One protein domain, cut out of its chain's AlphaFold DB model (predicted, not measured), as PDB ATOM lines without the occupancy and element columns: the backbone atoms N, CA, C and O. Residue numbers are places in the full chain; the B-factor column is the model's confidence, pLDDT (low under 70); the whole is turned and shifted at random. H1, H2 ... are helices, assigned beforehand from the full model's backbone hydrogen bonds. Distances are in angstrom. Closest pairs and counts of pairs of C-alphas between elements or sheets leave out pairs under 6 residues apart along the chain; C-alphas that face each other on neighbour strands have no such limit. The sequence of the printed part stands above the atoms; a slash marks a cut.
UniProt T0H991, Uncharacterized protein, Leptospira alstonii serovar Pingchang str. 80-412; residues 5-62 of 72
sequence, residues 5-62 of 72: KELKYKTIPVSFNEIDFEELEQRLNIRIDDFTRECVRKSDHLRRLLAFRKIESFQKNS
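AT A GLANCE: This is residues 5 to 62 of the 72 residues of an uncharacterized protein of Leptospira alstonii serovar Pingchang str. 80-412 (UniProt T0H991). The longest helix, H4, and the shorter H3 meet at Ser 43 in an L-shaped corner, an open frame with few contacts between helices. The small H1 packs on residues 45 to 52 of H4, H2 sits near H3 and apart from H4, and residues 56 to 62 stick out. The printed part has 58 residues with four named helices, H1, H2, H3 and H4 in chain order, and no named strand; the class is all helix. It is only just compact, close to loose, with a radius of gyration of the C-alphas of 11.9 A and spans of 30 by 24 by 17 A.

IN THESE COORDINATES: Find C-alpha 44 at (-15.951, -25.230, 9.647); from there H4, residues 44 to 61, runs 26.2 A to C-alpha 61 at (-29.689, -47.359, 12.262). Just before it is H3, residues 34 to 42, 12.3 A long. Further back come H2, residues 21 to 28, 10.4 A, and H1, residues 5 to 10, 8.7 A, which begins at C-alpha 5 at (-27.391, -21.418, 11.255).

HOW THE PARTS SIT: Look first at H4: H1 touches its residues 45 to 52 alone, at a steep tilt of 50 degrees, the same way, the closest C-alphas being those of Leu 7 and Arg 48, 6.1 A apart. H3 and H4 touch only at the corner, and only just, with 3 pairs of C-alphas within 8 A; the closest are those of Val 40 and Leu 46, 6.0 A apart, and the helices are about perpendicular at 85 degrees. H2 and H3 are close but not clearly touching, with the closest C-alphas, of Phe 21 and Arg 37, 7.4 A apart. H2 is apart from H1 and H4. In H1, H2, H3 and H4 every O i to N i+4 pair is within hydrogen-bond range.

THE WHOLE: The C-alphas farthest apart are those of Phe 35 and Ser 62, at 35.3 A. The printed part has no cut; no link is long. Mean pLDDT of the printed part is 73.0, and it is under 70 at residues 5 to 11, 13 and 53 to 62.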
ATOM      1  N   LYS A   5     -26.908 -21.803   9.922       68.88
ATOM      2  CA  LYS A   5     -27.391 -21.418  11.255       68.88
ATOM      3  C   LYS A   5     -27.901 -22.638  12.019       68.88
ATOM      4  O   LYS A   5     -27.562 -22.796  13.181       68.88
ATOM      5  N   GLU A   6     -28.639 -23.527  11.364       66.94
ATOM      6  CA  GLU A   6     -29.123 -24.755  11.991       66.94
ATOM      7  C   GLU A   6     -27.982 -25.725  12.310       66.94
ATOM      8  O   GLU A   6     -27.934 -26.249  13.417       66.94
ATOM      9  N   LEU A   7     -27.025 -25.915  11.393       65.06
ATOM     10  CA  LEU A   7     -25.847 -26.762  11.633       65.06
ATOM     11  C   LEU A   7     -25.002 -26.260  12.808       65.06
ATOM     12  O   LEU A   7     -24.540 -27.060  13.620       65.06
ATOM     13  N   LYS A   8     -24.822 -24.940  12.928       65.06
ATOM     14  CA  LYS A   8     -24.039 -24.319  14.001       65.06
ATOM     15  C   LYS A   8     -24.596 -24.641  15.391       65.06
ATOM     16  O   LYS A   8     -23.808 -24.861  16.306       65.06
ATOM     17  N   TYR A   9     -25.920 -24.673  15.538       65.06
ATOM     18  CA  TYR A   9     -26.576 -24.977  16.813       65.06
ATOM     19  C   TYR A   9     -26.801 -26.477  17.039       65.06
ATOM     20  O   TYR A   9     -26.857 -26.907  18.184       65.06
ATOM     21  N   LYS A  10     -26.915 -27.275  15.970       65.19
ATOM     22  CA  LYS A  10     -27.234 -28.712  16.049       65.19
ATOM     23  C   LYS A  10     -26.009 -29.625  16.093       65.19
ATOM     24  O   LYS A  10     -26.141 -30.784  16.468       65.19
ATOM     25  N   THR A  11     -24.836 -29.149  15.669       64.75
ATOM     26  CA  THR A  11     -23.655 -30.008  15.495       64.75
ATOM     27  C   THR A  11     -22.378 -29.367  16.002       64.75
ATOM     28  O   THR A  11     -22.123 -28.180  15.781       64.75
ATOM     29  N   ILE A  12     -21.544 -30.184  16.638       70.56
ATOM     30  CA  ILE A  12     -20.144 -29.861  16.897       70.56
ATOM     31  C   ILE A  12     -19.379 -30.194  15.609       70.56
ATOM     32  O   ILE A  12     -19.596 -31.271  15.052       70.56
ATOM     33  N   PRO A  13     -18.534 -29.289  15.083       65.00
ATOM     34  CA  PRO A  13     -17.742 -29.589  13.898       65.00
ATOM     35  C   PRO A  13     -16.850 -30.804  14.172       65.00
ATOM     36  O   PRO A  13     -16.187 -30.845  15.208       65.00
ATOM     37  N   VAL A  14     -16.810 -31.764  13.239       70.88
ATOM     38  CA  VAL A  14     -15.876 -32.904  13.320       70.88
ATOM     39  C   VAL A  14     -14.448 -32.374  13.461       70.88
ATOM     40  O   VAL A  14     -14.098 -31.357  12.851       70.88
ATOM     41  N   SER A  15     -13.618 -33.030  14.274       71.19
ATOM     42  CA  SER A  15     -12.206 -32.669  14.373       71.19
ATOM     43  C   SER A  15     -11.507 -32.841  13.023       71.19
ATOM     44  O   SER A  15     -11.836 -33.734  12.245       71.19
ATOM     45  N   PHE A  16     -10.501 -32.012  12.739       70.50
ATOM     46  CA  PHE A  16      -9.735 -32.077  11.486       70.50
ATOM     47  C   PHE A  16      -9.145 -33.471  11.211       70.50
ATOM     48  O   PHE A  16      -9.000 -33.866  10.051       70.50
ATOM     49  N   ASN A  17      -8.828 -34.201  12.282       72.44
ATOM     50  CA  ASN A  17      -8.204 -35.522  12.242       72.44
ATOM     51  C   ASN A  17      -9.218 -36.676  12.231       72.44
ATOM     52  O   ASN A  17      -8.823 -37.812  12.011       72.44
ATOM     53  N   GLU A  18     -10.504 -36.402  12.463       71.44
ATOM     54  CA  GLU A  18     -11.565 -37.421  12.495       71.44
ATOM     55  C   GLU A  18     -12.292 -37.575  11.150       71.44
ATOM     56  O   GLU A  18     -13.219 -38.377  11.033       71.44
ATOM     57  N   ILE A  19     -11.918 -36.789  10.136       75.50
ATOM     58  CA  ILE A  19     -12.492 -36.908   8.795       75.50
ATOM     59  C   ILE A  19     -11.813 -38.072   8.075       75.50
ATOM     60  O   ILE A  19     -10.655 -37.962   7.669       75.50
ATOM     61  N   ASP A  20     -12.559 -39.160   7.899       77.88
ATOM     62  CA  ASP A  20     -12.141 -40.307   7.101       77.88
ATOM     63  C   ASP A  20     -12.369 -40.018   5.610       77.88
ATOM     64  O   ASP A  20     -13.484 -40.096   5.085       77.88
ATOM     65  N   PHE A  21     -11.301 -39.585   4.940       80.19
ATOM     66  CA  PHE A  21     -11.341 -39.286   3.513       80.19
ATOM     67  C   PHE A  21     -11.385 -40.553   2.653       80.19
ATOM     68  O   PHE A  21     -11.931 -40.483   1.556       80.19
ATOM     69  N   GLU A  22     -10.883 -41.693   3.139       80.25
ATOM     70  CA  GLU A  22     -10.929 -42.957   2.396       80.25
ATOM     71  C   GLU A  22     -12.371 -43.462   2.287       80.25
ATOM     72  O   GLU A  22     -12.833 -43.787   1.191       80.25
ATOM     73  N   GLU A  23     -13.131 -43.438   3.387       79.06
ATOM     74  CA  GLU A  23     -14.558 -43.791   3.364       79.06
ATOM     75  C   GLU A  23     -15.361 -42.833   2.461       79.06
ATOM     76  O   GLU A  23     -16.279 -43.244   1.741       79.06
ATOM     77  N   LEU A  24     -15.013 -41.540   2.472       77.88
ATOM     78  CA  LEU A  24     -15.625 -40.514   1.621       77.88
ATOM     79  C   LEU A  24     -15.369 -40.767   0.130       77.88
ATOM     80  O   LEU A  24     -16.315 -40.700  -0.659       77.88
ATOM     81  N   GLU A  25     -14.128 -41.072  -0.245       84.50
ATOM     82  CA  GLU A  25     -13.734 -41.403  -1.618       84.50
ATOM     83  C   GLU A  25     -14.454 -42.656  -2.119       84.50
ATOM     84  O   GLU A  25     -15.042 -42.635  -3.201       84.50
ATOM     85  N   GLN A  26     -14.508 -43.711  -1.299       81.31
ATOM     86  CA  GLN A  26     -15.212 -44.952  -1.631       81.31
ATOM     87  C   GLN A  26     -16.714 -44.733  -1.834       81.31
ATOM     88  O   GLN A  26     -17.287 -45.215  -2.810       81.31
ATOM     89  N   ARG A  27     -17.374 -43.988  -0.936       74.56
ATOM     90  CA  ARG A  27     -18.828 -43.751  -1.020       74.56
ATOM     91  C   ARG A  27     -19.230 -42.866  -2.186       74.56
ATOM     92  O   ARG A  27     -20.319 -43.039  -2.729       74.56
ATOM     93  N   LEU A  28     -18.409 -41.874  -2.507       76.44
ATOM     94  CA  LEU A  28     -18.674 -40.953  -3.608       76.44
ATOM     95  C   LEU A  28     -18.139 -41.486  -4.942       76.44
ATOM     96  O   LEU A  28     -18.504 -40.946  -5.982       76.44
ATOM     97  N   ASN A  29     -17.321 -42.543  -4.913       81.38
ATOM     98  CA  ASN A  29     -16.584 -43.070  -6.059       81.38
ATOM     99  C   ASN A  29     -15.804 -41.964  -6.797       81.38
ATOM    100  O   ASN A  29     -15.790 -41.893  -8.026       81.38
ATOM    101  N   ILE A  30     -15.195 -41.064  -6.022       84.94
ATOM    102  CA  ILE A  30     -14.338 -39.981  -6.509       84.94
ATOM    103  C   ILE A  30     -13.000 -40.044  -5.789       84.94
ATOM    104  O   ILE A  30     -12.914 -40.541  -4.671       84.94
ATOM    105  N   ARG A  31     -11.974 -39.465  -6.403       84.31
ATOM    106  CA  ARG A  31     -10.693 -39.208  -5.749       84.31
ATOM    107  C   ARG A  31     -10.681 -37.763  -5.259       84.31
ATOM    108  O   ARG A  31     -11.008 -36.861  -6.026       84.31
ATOM    109  N   ILE A  32     -10.347 -37.544  -3.993       82.81
ATOM    110  CA  ILE A  32     -10.256 -36.215  -3.394       82.81
ATOM    111  C   ILE A  32      -8.773 -35.858  -3.315       82.81
ATOM    112  O   ILE A  32      -8.023 -36.460  -2.552       82.81
ATOM    113  N   ASP A  33      -8.346 -34.863  -4.090       87.50
ATOM    114  CA  ASP A  33      -6.969 -34.368  -4.037       87.50
ATOM    115  C   ASP A  33      -6.612 -33.791  -2.663       87.50
ATOM    116  O   ASP A  33      -7.467 -33.274  -1.938       87.50
ATOM    117  N   ASP A  34      -5.319 -33.794  -2.334       84.62
ATOM    118  CA  ASP A  34      -4.815 -33.310  -1.044       84.62
ATOM    119  C   ASP A  34      -5.187 -31.848  -0.767       84.62
ATOM    120  O   ASP A  34      -5.518 -31.494   0.366       84.62
ATOM    121  N   PHE A  35      -5.244 -31.015  -1.811       84.31
ATOM    122  CA  PHE A  35      -5.734 -29.640  -1.705       84.31
ATOM    123  C   PHE A  35      -7.193 -29.590  -1.231       84.31
ATOM    124  O   PHE A  35      -7.536 -28.870  -0.293       84.31
ATOM    125  N   THR A  36      -8.055 -30.411  -1.830       82.00
ATOM    126  CA  THR A  36      -9.472 -30.491  -1.466       82.00
ATOM    127  C   THR A  36      -9.642 -31.050  -0.055       82.00
ATOM    128  O   THR A  36     -10.460 -30.533   0.708       82.00
ATOM    129  N   ARG A  37      -8.831 -32.041   0.347       83.44
ATOM    130  CA  ARG A  37      -8.806 -32.559   1.728       83.44
ATOM    131  C   ARG A  37      -8.464 -31.458   2.727       83.44
ATOM    132  O   ARG A  37      -9.118 -31.336   3.765       83.44
ATOM    133  N   GLU A  38      -7.487 -30.615   2.406       82.06
ATOM    134  CA  GLU A  38      -7.110 -29.483   3.249       82.06
ATOM    135  C   GLU A  38      -8.220 -28.423   3.328       82.06
ATOM    136  O   GLU A  38      -8.525 -27.932   4.418       82.06
ATOM    137  N   CYS A  39      -8.895 -28.120   2.215       82.06
ATOM    138  CA  CYS A  39     -10.057 -27.227   2.202       82.06
ATOM    139  C   CYS A  39     -11.211 -27.765   3.061       82.06
ATOM    140  O   CYS A  39     -11.815 -27.011   3.829       82.06
ATOM    141  N   VAL A  40     -11.501 -29.067   2.970       79.25
ATOM    142  CA  VAL A  40     -12.536 -29.735   3.777       79.25
ATOM    143  C   VAL A  40     -12.176 -29.684   5.258       79.25
ATOM    144  O   VAL A  40     -13.034 -29.354   6.076       79.25
ATOM    145  N   ARG A  41     -10.904 -29.926   5.602       77.75
ATOM    146  CA  ARG A  41     -10.396 -29.746   6.965       77.75
ATOM    147  C   ARG A  41     -10.604 -28.302   7.419       77.75
ATOM    148  O   ARG A  41     -11.279 -28.078   8.413       77.75
ATOM    149  N   LYS A  42     -10.102 -27.302   6.699       80.12
ATOM    150  CA  LYS A  42     -10.158 -25.891   7.131       80.12
ATOM    151  C   LYS A  42     -11.585 -25.331   7.220       80.12
ATOM    152  O   LYS A  42     -11.851 -24.467   8.054       80.12
ATOM    153  N   SER A  43     -12.520 -25.842   6.422       80.75
ATOM    154  CA  SER A  43     -13.904 -25.364   6.398       80.75
ATOM    155  C   SER A  43     -14.722 -25.859   7.594       80.75
ATOM    156  O   SER A  43     -15.120 -27.020   7.672       80.75
ATOM    157  N   ASP A  44     -15.045 -24.951   8.520       76.75
ATOM    158  CA  ASP A  44     -15.951 -25.230   9.647       76.75
ATOM    159  C   ASP A  44     -17.332 -25.708   9.175       76.75
ATOM    160  O   ASP A  44     -17.904 -26.642   9.734       76.75
ATOM    161  N   HIS A  45     -17.837 -25.126   8.084       74.56
ATOM    162  CA  HIS A  45     -19.136 -25.486   7.531       74.56
ATOM    163  C   HIS A  45     -19.178 -26.942   7.049       74.56
ATOM    164  O   HIS A  45     -20.118 -27.667   7.375       74.56
ATOM    165  N   LEU A  46     -18.145 -27.388   6.326       75.19
ATOM    166  CA  LEU A  46     -18.060 -28.770   5.846       75.19
ATOM    167  C   LEU A  46     -17.891 -29.748   7.008       75.19
ATOM    168  O   LEU A  46     -18.566 -30.775   7.040       75.19
ATOM    169  N   ARG A  47     -17.079 -29.399   8.008       77.75
ATOM    170  CA  ARG A  47     -16.915 -30.213   9.222       77.75
ATOM    171  C   ARG A  47     -18.216 -30.374  10.004       77.75
ATOM    172  O   ARG A  47     -18.486 -31.461  10.503       77.75
ATOM    173  N   ARG A  48     -19.059 -29.343  10.077       75.31
ATOM    174  CA  ARG A  48     -20.401 -29.449  10.681       75.31
ATOM    175  C   ARG A  48     -21.362 -30.287   9.846       75.31
ATOM    176  O   ARG A  48     -22.134 -31.062  10.398       75.31
ATOM    177  N   LEU A  49     -21.299 -30.172   8.522       75.50
ATOM    178  CA  LEU A  49     -22.143 -30.962   7.624       75.50
ATOM    179  C   LEU A  49     -21.789 -32.457   7.681       75.50
ATOM    180  O   LEU A  49     -22.681 -33.303   7.709       75.50
ATOM    181  N   LEU A  50     -20.498 -32.787   7.778       74.69
ATOM    182  CA  LEU A  50     -20.029 -34.158   7.994       74.69
ATOM    183  C   LEU A  50     -20.474 -34.708   9.359       74.69
ATOM    184  O   LEU A  50     -20.955 -35.839   9.423       74.69
ATOM    185  N   ALA A  51     -20.397 -33.903  10.428       72.69
ATOM    186  CA  ALA A  51     -20.917 -34.281  11.747       72.69
ATOM    187  C   ALA A  51     -22.422 -34.565  11.692       72.69
ATOM    188  O   ALA A  51     -22.881 -35.583  12.206       72.69
ATOM    189  N   PHE A  52     -23.181 -33.690  11.027       70.81
ATOM    190  CA  PHE A  52     -24.621 -33.844  10.854       70.81
ATOM    191  C   PHE A  52     -24.967 -35.152  10.142       70.81
ATOM    192  O   PHE A  52     -25.782 -35.926  10.635       70.81
ATOM    193  N   ARG A  53     -24.284 -35.448   9.031       69.06
ATOM    194  CA  ARG A  53     -24.498 -36.686   8.275       69.06
ATOM    195  C   ARG A  53     -24.171 -37.932   9.099       69.06
ATOM    196  O   ARG A  53     -24.875 -38.933   8.987       69.06
ATOM    197  N   LYS A  54     -23.127 -37.878   9.937       68.75
ATOM    198  CA  LYS A  54     -22.788 -38.965  10.867       68.75
ATOM    199  C   LYS A  54     -23.935 -39.184  11.859       68.75
ATOM    200  O   LYS A  54     -24.408 -40.309  11.982       68.75
ATOM    201  N   ILE A  55     -24.462 -38.119  12.464       64.94
ATOM    202  CA  ILE A  55     -25.621 -38.183  13.370       64.94
ATOM    203  C   ILE A  55     -26.849 -38.777  12.664       64.94
ATOM    204  O   ILE A  55     -27.461 -39.698  13.200       64.94
ATOM    205  N   GLU A  56     -27.175 -38.333  11.447       61.84
ATOM    206  CA  GLU A  56     -28.287 -38.900  10.672       61.84
ATOM    207  C   GLU A  56     -28.081 -40.384  10.343       61.84
ATOM    208  O   GLU A  56     -29.020 -41.170  10.444       61.84
ATOM    209  N   SER A  57     -26.862 -40.806   9.984       59.50
ATOM    210  CA  SER A  57     -26.575 -42.227   9.735       59.50
ATOM    211  C   SER A  57     -26.707 -43.085  10.996       59.50
ATOM    212  O   SER A  57     -27.205 -44.207  10.912       59.50
ATOM    213  N   PHE A  58     -26.345 -42.546  12.166       58.66
ATOM    214  CA  PHE A  58     -26.574 -43.204  13.452       58.66
ATOM    215  C   PHE A  58     -28.076 -43.299  13.767       58.66
ATOM    216  O   PHE A  58     -28.554 -44.375  14.125       58.66
ATOM    217  N   GLN A  59     -28.843 -42.224  13.550       55.47
ATOM    218  CA  GLN A  59     -30.301 -42.196  13.749       55.47
ATOM    219  C   GLN A  59     -31.070 -43.096  12.775       55.47
ATOM    220  O   GLN A  59     -32.122 -43.623  13.113       55.47
ATOM    221  N   LYS A  60     -30.569 -43.315  11.558       49.62
ATOM    222  CA  LYS A  60     -31.225 -44.230  10.614       49.62
ATOM    223  C   LYS A  60     -31.037 -45.703  10.999       49.62
ATOM    224  O   LYS A  60     -31.853 -46.534  10.615       49.62
ATOM    225  N   ASN A  61     -29.985 -46.013  11.759       48.69
ATOM    226  CA  ASN A  61     -29.689 -47.359  12.262       48.69
ATOM    227  C   ASN A  61     -30.249 -47.624  13.667       48.69
ATOM    228  O   ASN A  61     -30.358 -48.770  14.092       48.69
ATOM    229  N   SER A  62     -30.610 -46.574  14.397       44.78
ATOM    230  CA  SER A  62     -31.212 -46.666  15.720       44.78
ATOM    231  C   SER A  62     -32.453 -45.789  15.724       44.78
ATOM    232  O   SER A  62     -32.319 -44.577  15.657       44.78
TER     233      SER A  62